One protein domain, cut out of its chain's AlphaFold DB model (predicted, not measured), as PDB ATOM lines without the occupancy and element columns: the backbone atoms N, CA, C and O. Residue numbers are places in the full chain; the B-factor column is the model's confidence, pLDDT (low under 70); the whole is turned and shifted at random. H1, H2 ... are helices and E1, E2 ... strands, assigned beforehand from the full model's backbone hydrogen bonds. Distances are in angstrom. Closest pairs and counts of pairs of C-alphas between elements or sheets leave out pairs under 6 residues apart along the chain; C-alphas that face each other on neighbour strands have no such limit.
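AT A GLANCE: This is residues 173 to 252 of the 389 residues of the protein "Replication gene A" of Gallionella capsiferriformans (strain ES-2) (UniProt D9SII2). A twisted, three-stranded meander, each strand the antiparallel neighbour of the one before, has H1 crossing over one face, while the helical hairpin of H2 and H3 packs beside H1 toward one end of the sheet. The E1 to E2 turn reaches the opposite end of the long axis from H3. The 80 printed residues hold H1, H2, H3, E1, E2 and E3 in that order; the sheet's order is E1, E2, E3 and the class is mixed. The whole is compact, with a radius of gyration of the C-alphas of 12.5 A and spans of 36 by 26 by 21 A.

IN THESE COORDINATES: E1 is residues 221 to 228, 22.6 A long, from C-alpha 221 at (-17.442, -37.187, 3.026). E2 is 231 to 238, 22.5 A, and E3 is 244 to 251, 19.5 A, ending at C-alpha 251 at (-21.317, -51.238, -16.375). E3 bends by 58 degrees at residue 247. H1, residues 173 to 179, begins at C-alpha 173 at (-20.407, -33.772, -8.355); H2 is 188 to 198, 15.2 A, and H3 is 202 to 208.

HOW THE PARTS SIT: N 224 and O 235 of E1 and E2 are 2.8 A apart, within hydrogen-bond range, as are N 234 and O 248 of E2 and E3, 2.8 A. H1 is on the sheet at a height of 9.0 A, over E2, across the strands at 83 degrees on the local plane. H2 touches H1, closest C-alphas Trp 194 and Leu 178 at 5.1 A, about perpendicular at 83 degrees, and only grazes the sheet with residues 189 to 193. H3 touches H2, C-alphas Phe 205 and Met 193 at 5.4 A, a shallow tilt of 8 degrees, opposite ways. H3 is not on the sheet. In H1, H2 and H3 every O i to N i+4 pair is within hydrogen-bond range.

THE WHOLE: The C-alphas farthest apart, Cys 203 and Asp 229, are 37.1 A apart. The printed part has no cut, and the H3 to E1 link, residues 209 to 220, is long. pLDDT is under 70 at residues 231 and 247 to 252.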
ATOM      1  N   GLY A 173     -20.356 -32.381  -7.906       84.25
ATOM      2  CA  GLY A 173     -20.407 -33.772  -8.355       84.25
ATOM      3  C   GLY A 173     -20.989 -34.708  -7.293       84.25
ATOM      4  O   GLY A 173     -21.754 -35.595  -7.636       84.25
ATOM      5  N   MET A 174     -20.698 -34.481  -6.008       86.81
ATOM      6  CA  MET A 174     -21.261 -35.279  -4.916       86.81
ATOM      7  C   MET A 174     -22.768 -35.078  -4.798       86.81
ATOM      8  O   MET A 174     -23.498 -36.060  -4.750       86.81
ATOM      9  N   TRP A 175     -23.223 -33.823  -4.826       88.94
ATOM     10  CA  TRP A 175     -24.647 -33.481  -4.849       88.94
ATOM     11  C   TRP A 175     -25.387 -34.218  -5.973       88.94
ATOM     12  O   TRP A 175     -26.383 -34.899  -5.732       88.94
ATOM     13  N   ARG A 176     -24.852 -34.164  -7.199       85.94
ATOM     14  CA  ARG A 176     -25.424 -34.867  -8.358       85.94
ATOM     15  C   ARG A 176     -25.397 -36.380  -8.199       85.94
ATOM     16  O   ARG A 176     -26.374 -37.045  -8.521       85.94
ATOM     17  N   ASN A 177     -24.296 -36.922  -7.694       86.06
ATOM     18  CA  ASN A 177     -24.148 -38.358  -7.494       86.06
ATOM     19  C   ASN A 177     -25.139 -38.882  -6.450       86.06
ATOM     20  O   ASN A 177     -25.750 -39.921  -6.679       86.06
ATOM     21  N   LEU A 178     -25.356 -38.141  -5.359       88.31
ATOM     22  CA  LEU A 178     -26.371 -38.456  -4.353       88.31
ATOM     23  C   LEU A 178     -27.776 -38.480  -4.971       88.31
ATOM     24  O   LEU A 178     -28.490 -39.459  -4.800       88.31
ATOM     25  N   ARG A 179     -28.150 -37.473  -5.772       88.38
ATOM     26  CA  ARG A 179     -29.453 -37.454  -6.473       88.38
ATOM     27  C   ARG A 179     -29.599 -38.552  -7.525       88.38
ATOM     28  O   ARG A 179     -30.692 -39.043  -7.764       88.38
ATOM     29  N   ALA A 180     -28.501 -38.948  -8.165       83.44
ATOM     30  CA  ALA A 180     -28.494 -40.046  -9.128       83.44
ATOM     31  C   ALA A 180     -28.544 -41.434  -8.462       83.44
ATOM     32  O   ALA A 180     -28.647 -42.446  -9.160       83.44
ATOM     33  N   THR A 181     -28.425 -41.499  -7.134       81.88
ATOM     34  CA  THR A 181     -28.473 -42.745  -6.373       81.88
ATOM     35  C   THR A 181     -29.924 -43.131  -6.116       81.88
ATOM     36  O   THR A 181     -30.655 -42.374  -5.482       81.88
ATOM     37  N   LYS A 182     -30.324 -44.319  -6.585       84.19
ATOM     38  CA  LYS A 182     -31.708 -44.810  -6.489       84.19
ATOM     39  C   LYS A 182     -32.117 -45.197  -5.068       84.19
ATOM     40  O   LYS A 182     -33.235 -44.910  -4.660       84.19
ATOM     41  N   GLU A 183     -31.223 -45.859  -4.345       85.94
ATOM     42  CA  GLU A 183     -31.488 -46.374  -3.003       85.94
ATOM     43  C   GLU A 183     -30.817 -45.492  -1.955       85.94
ATOM     44  O   GLU A 183     -29.699 -45.016  -2.153       85.94
ATOM     45  N   CYS A 184     -31.499 -45.268  -0.831       87.62
ATOM     46  CA  CYS A 184     -30.905 -44.530   0.275       87.62
ATOM     47  C   CYS A 184     -29.691 -45.309   0.814       87.62
ATOM     48  O   CYS A 184     -29.842 -46.480   1.168       87.62
ATOM     49  N   PRO A 185     -28.507 -44.680   0.921       88.00
ATOM     50  CA  PRO A 185     -27.347 -45.294   1.558       88.00
ATOM     51  C   PRO A 185     -27.628 -45.663   3.021       88.00
ATOM     52  O   PRO A 185     -28.470 -45.041   3.670       88.00
ATOM     53  N   THR A 186     -26.931 -46.681   3.530       86.50
ATOM     54  CA  THR A 186     -27.117 -47.206   4.893       86.50
ATOM     55  C   THR A 186     -26.342 -46.434   5.952       86.50
ATOM     56  O   THR A 186     -26.792 -46.357   7.092       86.50
ATOM     57  N   GLU A 187     -25.186 -45.872   5.596       88.44
ATOM     58  CA  GLU A 187     -24.404 -45.065   6.529       88.44
ATOM     59  C   GLU A 187     -25.156 -43.756   6.841       88.44
ATOM     60  O   GLU A 187     -25.579 -43.069   5.901       88.44
ATOM     61  N   PRO A 188     -25.362 -43.419   8.130       92.38
ATOM     62  CA  PRO A 188     -26.225 -42.314   8.544       92.38
ATOM     63  C   PRO A 188     -25.908 -40.950   7.921       92.38
ATOM     64  O   PRO A 188     -26.822 -40.299   7.408       92.38
ATOM     65  N   LEU A 189     -24.645 -40.513   7.924       92.50
ATOM     66  CA  LEU A 189     -24.264 -39.193   7.418       92.50
ATOM     67  C   LEU A 189     -24.525 -39.080   5.911       92.50
ATOM     68  O   LEU A 189     -25.116 -38.109   5.432       92.50
ATOM     69  N   VAL A 190     -24.128 -40.093   5.148       91.44
ATOM     70  CA  VAL A 190     -24.352 -40.175   3.708       91.44
ATOM     71  C   VAL A 190     -25.844 -40.308   3.397       91.44
ATOM     72  O   VAL A 190     -26.306 -39.714   2.419       91.44
ATOM     73  N   ALA A 191     -26.618 -41.014   4.225       92.19
ATOM     74  CA  ALA A 191     -28.073 -41.080   4.112       92.19
ATOM     75  C   ALA A 191     -28.719 -39.698   4.300       92.19
ATOM     76  O   ALA A 191     -29.580 -39.302   3.512       92.19
ATOM     77  N   ASP A 192     -28.280 -38.922   5.291       95.50
ATOM     78  CA  ASP A 192     -28.781 -37.565   5.522       95.50
ATOM     79  C   ASP A 192     -28.392 -36.606   4.400       95.50
ATOM     80  O   ASP A 192     -29.231 -35.839   3.918       95.50
ATOM     81  N   MET A 193     -27.159 -36.707   3.898       94.19
ATOM     82  CA  MET A 193     -26.724 -35.961   2.716       94.19
ATOM     83  C   MET A 193     -27.537 -36.346   1.475       94.19
ATOM     84  O   MET A 193     -27.910 -35.471   0.691       94.19
ATOM     85  N   TRP A 194     -27.854 -37.633   1.298       93.94
ATOM     86  CA  TRP A 194     -28.711 -38.125   0.219       93.94
ATOM     87  C   TRP A 194     -30.129 -37.560   0.333       93.94
ATOM     88  O   TRP A 194     -30.668 -37.058  -0.656       93.94
ATOM     89  N   ARG A 195     -30.719 -37.554   1.535       95.12
ATOM     90  CA  ARG A 195     -32.044 -36.965   1.790       95.12
ATOM     91  C   ARG A 195     -32.055 -35.464   1.509       95.12
ATOM     92  O   ARG A 195     -32.974 -34.980   0.850       95.12
ATOM     93  N   ALA A 196     -31.042 -34.732   1.976       94.00
ATOM     94  CA  ALA A 196     -30.887 -33.304   1.703       94.00
ATOM     95  C   ALA A 196     -30.799 -33.034   0.192       94.00
ATOM     96  O   ALA A 196     -31.543 -32.203  -0.332       94.00
ATOM     97  N   ALA A 197     -29.969 -33.796  -0.525       91.62
ATOM     98  CA  ALA A 197     -29.802 -33.660  -1.967       91.62
ATOM     99  C   ALA A 197     -31.093 -33.949  -2.752       91.62
ATOM    100  O   ALA A 197     -31.459 -33.184  -3.645       91.62
ATOM    101  N   ASN A 198     -31.824 -35.009  -2.397       90.19
ATOM    102  CA  ASN A 198     -33.064 -35.387  -3.082       90.19
ATOM    103  C   ASN A 198     -34.239 -34.442  -2.786       90.19
ATOM    104  O   ASN A 198     -35.075 -34.231  -3.660       90.19
ATOM    105  N   ARG A 199     -34.275 -33.801  -1.609       91.88
ATOM    106  CA  ARG A 199     -35.233 -32.717  -1.306       91.88
ATOM    107  C   ARG A 199     -34.846 -31.370  -1.923       91.88
ATOM    108  O   ARG A 199     -35.583 -30.393  -1.791       91.88
ATOM    109  N   GLY A 200     -33.680 -31.288  -2.562       87.81
ATOM    110  CA  GLY A 200     -33.137 -30.029  -3.051       87.81
ATOM    111  C   GLY A 200     -32.823 -29.045  -1.919       87.81
ATOM    112  O   GLY A 200     -32.963 -27.844  -2.126       87.81
ATOM    113  N   ASP A 201     -32.444 -29.534  -0.735       91.56
ATOM    114  CA  ASP A 201     -32.010 -28.740   0.419       91.56
ATOM    115  C   ASP A 201     -30.484 -28.582   0.417       91.56
ATOM    116  O   ASP A 201     -29.726 -29.300   1.077       91.56
ATOM    117  N   ALA A 202     -30.023 -27.632  -0.393       89.19
ATOM    118  CA  ALA A 202     -28.604 -27.350  -0.534       89.19
ATOM    119  C   ALA A 202     -27.981 -26.777   0.750       89.19
ATOM    120  O   ALA A 202     -26.796 -26.996   0.980       89.19
ATOM    121  N   CYS A 203     -28.756 -26.099   1.604       92.00
ATOM    122  CA  CYS A 203     -28.267 -25.567   2.878       92.00
ATOM    123  C   CYS A 203     -27.878 -26.705   3.829       92.00
ATOM    124  O   CYS A 203     -26.748 -26.742   4.316       92.00
ATOM    125  N   ALA A 204     -28.781 -27.674   4.025       94.19
ATOM    126  CA  ALA A 204     -28.504 -28.843   4.855       94.19
ATOM    127  C   ALA A 204     -27.323 -29.655   4.310       94.19
ATOM    128  O   ALA A 204     -26.437 -30.036   5.065       94.19
ATOM    129  N   PHE A 205     -27.253 -29.863   2.993       94.44
ATOM    130  CA  PHE A 205     -26.120 -30.559   2.376       94.44
ATOM    131  C   PHE A 205     -24.776 -29.853   2.605       94.44
ATOM    132  O   PHE A 205     -23.769 -30.523   2.833       94.44
ATOM    133  N   ILE A 206     -24.749 -28.515   2.549       93.44
ATOM    134  CA  ILE A 206     -23.538 -27.745   2.847       93.44
ATOM    135  C   ILE A 206     -23.099 -27.989   4.287       93.44
ATOM    136  O   ILE A 206     -21.947 -28.370   4.490       93.44
ATOM    137  N   GLY A 207     -24.012 -27.840   5.251       94.25
ATOM    138  CA  GLY A 207     -23.727 -28.067   6.669       94.25
ATOM    139  C   GLY A 207     -23.266 -29.496   6.963       94.25
ATOM    140  O   GLY A 207     -22.211 -29.686   7.562       94.25
ATOM    141  N   LEU A 208     -23.989 -30.501   6.454       95.00
ATOM    142  CA  LEU A 208     -23.661 -31.920   6.639       95.00
ATOM    143  C   LEU A 208     -22.272 -32.280   6.097       95.00
ATOM    144  O   LEU A 208     -21.584 -33.113   6.677       95.00
ATOM    145  N   ASN A 209     -21.813 -31.631   5.020       93.88
ATOM    146  CA  ASN A 209     -20.472 -31.860   4.478       93.88
ATOM    147  C   ASN A 209     -19.406 -30.884   5.018       93.88
ATOM    148  O   ASN A 209     -18.434 -30.556   4.319       93.88
ATOM    149  N   GLY A 210     -19.601 -30.411   6.250       91.50
ATOM    150  CA  GLY A 210     -18.647 -29.603   7.011       91.50
ATOM    151  C   GLY A 210     -18.693 -28.101   6.728       91.50
ATOM    152  O   GLY A 210     -17.832 -27.377   7.208       91.50
ATOM    153  N   GLY A 211     -19.647 -27.615   5.937       92.50
ATOM    154  CA  GLY A 211     -19.811 -26.188   5.672       92.50
ATOM    155  C   GLY A 211     -18.915 -25.627   4.561       92.50
ATOM    156  O   GLY A 211     -18.444 -26.329   3.645       92.50
ATOM    157  N   LEU A 212     -18.718 -24.310   4.616       92.56
ATOM    158  CA  LEU A 212     -17.930 -23.542   3.652       92.56
ATOM    159  C   LEU A 212     -16.448 -23.512   4.032       92.56
ATOM    160  O   LEU A 212     -16.072 -23.707   5.180       92.56
ATOM    161  N   ASN A 213     -15.586 -23.272   3.044       89.31
ATOM    162  CA  ASN A 213     -14.149 -23.036   3.215       89.31
ATOM    163  C   ASN A 213     -13.326 -24.176   3.842       89.31
ATOM    164  O   ASN A 213     -12.123 -24.028   4.049       89.31
ATOM    165  N   ILE A 214     -13.920 -25.356   4.029       87.62
ATOM    166  CA  ILE A 214     -13.197 -26.555   4.454       87.62
ATOM    167  C   ILE A 214     -12.356 -27.121   3.306       87.62
ATOM    168  O   ILE A 214     -12.837 -27.309   2.177       87.62
ATOM    169  N   LYS A 215     -11.081 -27.422   3.598       83.75
ATOM    170  CA  LYS A 215     -10.172 -28.085   2.649       83.75
ATOM    171  C   LYS A 215     -10.776 -29.416   2.236       83.75
ATOM    172  O   LYS A 215     -11.294 -30.134   3.080       83.75
ATOM    173  N   ARG A 216     -10.621 -29.794   0.960       81.62
ATOM    174  CA  ARG A 216     -11.227 -31.022   0.419       81.62
ATOM    175  C   ARG A 216     -11.008 -32.221   1.341       81.62
ATOM    176  O   ARG A 216     -12.007 -32.768   1.756       81.62
ATOM    177  N   ARG A 217      -9.750 -32.493   1.725       83.44
ATOM    178  CA  ARG A 217      -9.310 -33.600   2.604       83.44
ATOM    179  C   ARG A 217      -9.879 -33.608   4.031       83.44
ATOM    180  O   ARG A 217      -9.701 -34.585   4.738       83.44
ATOM    181  N   GLN A 218     -10.431 -32.487   4.484       87.06
ATOM    182  CA  GLN A 218     -10.984 -32.314   5.832       87.06
ATOM    183  C   GLN A 218     -12.511 -32.410   5.829       87.06
ATOM    184  O   GLN A 218     -13.130 -32.254   6.875       87.06
ATOM    185  N   ARG A 219     -13.132 -32.610   4.662       90.44
ATOM    186  CA  ARG A 219     -14.581 -32.766   4.591       90.44
ATOM    187  C   ARG A 219     -14.981 -34.124   5.167       90.44
ATOM    188  O   ARG A 219     -14.233 -35.077   4.964       90.44
ATOM    189  N   PRO A 220     -16.139 -34.238   5.833       91.19
ATOM    190  CA  PRO A 220     -16.614 -35.511   6.374       91.19
ATOM    191  C   PRO A 220     -16.717 -36.600   5.305       91.19
ATOM    192  O   PRO A 220     -16.239 -37.713   5.496       91.19
ATOM    193  N   VAL A 221     -17.248 -36.247   4.129       88.56
ATOM    194  CA  VAL A 221     -17.442 -37.187   3.026       88.56
ATOM    195  C   VAL A 221     -16.661 -36.744   1.794       88.56
ATOM    196  O   VAL A 221     -16.626 -35.565   1.421       88.56
ATOM    197  N   HIS A 222     -16.067 -37.716   1.106       85.19
ATOM    198  CA  HIS A 222     -15.292 -37.528  -0.113       85.19
ATOM    199  C   HIS A 222     -15.801 -38.397  -1.246       85.19
ATOM    200  O   HIS A 222     -15.981 -39.593  -1.078       85.19
ATOM    201  N   THR A 223     -15.920 -37.840  -2.448       82.75
ATOM    202  CA  THR A 223     -16.201 -38.649  -3.638       82.75
ATOM    203  C   THR A 223     -14.919 -39.104  -4.323       82.75
ATOM    204  O   THR A 223     -14.095 -38.266  -4.705       82.75
ATOM    205  N   LYS A 224     -14.815 -40.414  -4.549       80.50
ATOM    206  CA  LYS A 224     -13.841 -41.076  -5.417       80.50
ATOM    207  C   LYS A 224     -14.587 -41.770  -6.559       80.50
ATOM    208  O   LYS A 224     -15.661 -42.333  -6.363       80.50
ATOM    209  N   ILE A 225     -14.029 -41.690  -7.760       76.06
ATOM    210  CA  ILE A 225     -14.518 -42.428  -8.925       76.06
ATOM    211  C   ILE A 225     -13.516 -43.549  -9.176       76.06
ATOM    212  O   ILE A 225     -12.333 -43.282  -9.364       76.06
ATOM    213  N   GLU A 226     -13.992 -44.785  -9.151       78.62
ATOM    214  CA  GLU A 226     -13.220 -45.976  -9.485       78.62
ATOM    215  C   GLU A 226     -13.639 -46.439 -10.875       78.62
ATOM    216  O   GLU A 226     -14.805 -46.757 -11.103       78.62
ATOM    217  N   THR A 227     -12.701 -46.437 -11.816       75.06
ATOM    218  CA  THR A 227     -12.951 -46.855 -13.197       75.06
ATOM    219  C   THR A 227     -12.221 -48.165 -13.455       75.06
ATOM    220  O   THR A 227     -11.045 -48.292 -13.126       75.06
ATOM    221  N   THR A 228     -12.914 -49.126 -14.053       75.06
ATOM    222  CA  THR A 228     -12.339 -50.327 -14.665       75.06
ATOM    223  C   THR A 228     -12.664 -50.328 -16.156       75.06
ATOM    224  O   THR A 228     -13.490 -49.527 -16.597       75.06
ATOM    225  N   ASP A 229     -12.076 -51.249 -16.923       71.69
ATOM    226  CA  ASP A 229     -12.263 -51.347 -18.382       71.69
ATOM    227  C   ASP A 229     -13.738 -51.301 -18.808       71.69
ATOM    228  O   ASP A 229     -14.091 -50.684 -19.810       71.69
ATOM    229  N   ASN A 230     -14.616 -51.889 -17.989       73.62
ATOM    230  CA  ASN A 230     -16.034 -52.044 -18.294       73.62
ATOM    231  C   ASN A 230     -16.950 -51.424 -17.233       73.62
ATOM    232  O   ASN A 230     -18.157 -51.680 -17.253       73.62
ATOM    233  N   SER A 231     -16.431 -50.655 -16.269       68.81
ATOM    234  CA  SER A 231     -17.300 -50.049 -15.258       68.81
ATOM    235  C   SER A 231     -16.794 -48.744 -14.666       68.81
ATOM    236  O   SER A 231     -15.598 -48.491 -14.581       68.81
ATOM    237  N   LYS A 232     -17.731 -47.920 -14.205       70.81
ATOM    238  CA  LYS A 232     -17.459 -46.718 -13.422       70.81
ATOM    239  C   LYS A 232     -18.252 -46.788 -12.127       70.81
ATOM    240  O   LYS A 232     -19.482 -46.801 -12.155       70.81
ATOM    241  N   THR A 233     -17.545 -46.818 -11.005       75.44
ATOM    242  CA  THR A 233     -18.123 -46.889  -9.667       75.44
ATOM    243  C   THR A 233     -17.879 -45.595  -8.902       75.44
ATOM    244  O   THR A 233     -16.760 -45.092  -8.847       75.44
ATOM    245  N   ILE A 234     -18.928 -45.035  -8.306       76.81
ATOM    246  CA  ILE A 234     -18.814 -43.897  -7.393       76.81
ATOM    247  C   ILE A 234     -18.734 -44.435  -5.969       76.81
ATOM    248  O   ILE A 234     -19.614 -45.179  -5.527       76.81
ATOM    249  N   VAL A 235     -17.680 -44.022  -5.273       79.94
ATOM    250  CA  VAL A 235     -17.383 -44.391  -3.893       79.94
ATOM    251  C   VAL A 235     -17.368 -43.132  -3.036       79.94
ATOM    252  O   VAL A 235     -16.717 -42.144  -3.393       79.94
ATOM    253  N   PHE A 236     -18.082 -43.154  -1.915       83.00
ATOM    254  CA  PHE A 236     -17.946 -42.145  -0.872       83.00
ATOM    255  C   PHE A 236     -17.044 -42.660   0.239       83.00
ATOM    256  O   PHE A 236     -17.278 -43.741   0.759       83.00
ATOM    257  N   ASN A 237     -16.007 -41.895   0.574       82.69
ATOM    258  CA  ASN A 237     -15.109 -42.196   1.684       82.69
ATOM    259  C   ASN A 237     -15.418 -41.272   2.853       82.69
ATOM    260  O   ASN A 237     -15.514 -40.056   2.648       82.69
ATOM    261  N   LEU A 238     -15.529 -41.854   4.039       83.56
ATOM    262  CA  LEU A 238     -15.683 -41.139   5.295       83.56
ATOM    263  C   LEU A 238     -14.310 -40.874   5.905       83.56
ATOM    264  O   LEU A 238     -13.449 -41.751   5.936       83.56
ATOM    265  N   THR A 239     -14.087 -39.647   6.352       81.19
ATOM    266  CA  THR A 239     -12.774 -39.205   6.854       81.19
ATOM    267  C   THR A 239     -12.483 -39.718   8.255       81.19
ATOM    268  O   THR A 239     -11.343 -40.010   8.598       81.19
ATOM    269  N   ASP A 240     -13.534 -39.800   9.048       76.00
ATOM    270  CA  ASP A 240     -13.591 -40.155  10.453       76.00
ATOM    271  C   ASP A 240     -13.442 -41.665  10.659       76.00
ATOM    272  O   ASP A 240     -12.665 -42.086  11.513       76.00
ATOM    273  N   THR A 241     -14.131 -42.479   9.855       74.38
ATOM    274  CA  THR A 241     -14.072 -43.949   9.964       74.38
ATOM    275  C   THR A 241     -13.091 -44.590   8.981       74.38
ATOM    276  O   THR A 241     -12.677 -45.730   9.177       74.38
ATOM    277  N   GLY A 242     -12.711 -43.882   7.911       75.62
ATOM    278  CA  GLY A 242     -11.954 -44.450   6.793       75.62
ATOM    279  C   GLY A 242     -12.772 -45.405   5.915       75.62
ATOM    280  O   GLY A 242     -12.223 -46.001   4.987       75.62
ATOM    281  N   GLU A 243     -14.069 -45.564   6.188       77.94
ATOM    282  CA  GLU A 243     -14.940 -46.474   5.454       77.94
ATOM    283  C   GLU A 243     -15.257 -45.953   4.052       77.94
ATOM    284  O   GLU A 243     -15.344 -44.748   3.796       77.94
ATOM    285  N   SER A 244     -15.470 -46.895   3.135       79.62
ATOM    286  CA  SER A 244     -15.816 -46.630   1.742       79.62
ATOM    287  C   SER A 244     -17.182 -47.223   1.413       79.62
ATOM    288  O   SER A 244     -17.379 -48.434   1.482       79.62
ATOM    289  N   ILE A 245     -18.104 -46.382   0.959       76.31
ATOM    290  CA  ILE A 245     -19.457 -46.773   0.565       76.31
ATOM    291  C   ILE A 245     -19.560 -46.704  -0.952       76.31
ATOM    292  O   ILE A 245     -19.390 -45.644  -1.560       76.31
ATOM    293  N   ARG A 246     -19.853 -47.842  -1.582       77.12
ATOM    294  CA  ARG A 246     -20.101 -47.931  -3.027       77.12
ATOM    295  C   ARG A 246     -21.570 -47.673  -3.310       77.12
ATOM    296  O   ARG A 246     -22.425 -48.303  -2.705       77.12
ATOM    297  N   ILE A 247     -21.851 -46.751  -4.226       66.44
ATOM    298  CA  ILE A 247     -23.202 -46.181  -4.341       66.44
ATOM    299  C   ILE A 247     -23.775 -46.292  -5.747       66.44
ATOM    300  O   ILE A 247     -24.972 -46.505  -5.926       66.44
ATOM    301  N   LYS A 248     -22.930 -46.178  -6.769       64.19
ATOM    302  CA  LYS A 248     -23.353 -46.312  -8.163       64.19
ATOM    303  C   LYS A 248     -22.310 -47.106  -8.913       64.19
ATOM    304  O   LYS A 248     -21.150 -46.725  -8.848       64.19
ATOM    305  N   SER A 249     -22.716 -48.135  -9.649       56.72
ATOM    306  CA  SER A 249     -21.874 -48.818 -10.633       56.72
ATOM    307  C   SER A 249     -22.549 -48.749 -11.999       56.72
ATOM    308  O   SER A 249     -23.616 -49.329 -12.191       56.72
ATOM    309  N   GLU A 250     -21.942 -48.046 -12.948       60.69
ATOM    310  CA  GLU A 250     -22.315 -48.128 -14.361       60.69
ATOM    311  C   GLU A 250     -21.433 -49.191 -15.005       60.69
ATOM    312  O   GLU A 250     -20.212 -49.086 -14.927       60.69
ATOM    313  N   LYS A 251     -22.034 -50.227 -15.594       53.12
ATOM    314  CA  LYS A 251     -21.317 -51.238 -16.375       53.12
ATOM    315  C   LYS A 251     -21.601 -51.004 -17.850       53.12
ATOM    316  O   LYS A 251     -22.753 -50.815 -18.230       53.12
ATOM    317  N   TRP A 252     -20.560 -51.048 -18.664       64.06
ATOM    318  CA  TRP A 252     -20.651 -50.918 -20.112       64.06
ATOM    319  C   TRP A 252     -20.149 -52.212 -20.739       64.06
ATOM    320  O   TRP A 252     -19.186 -52.810 -20.258       64.06
TER     321      TRP A 252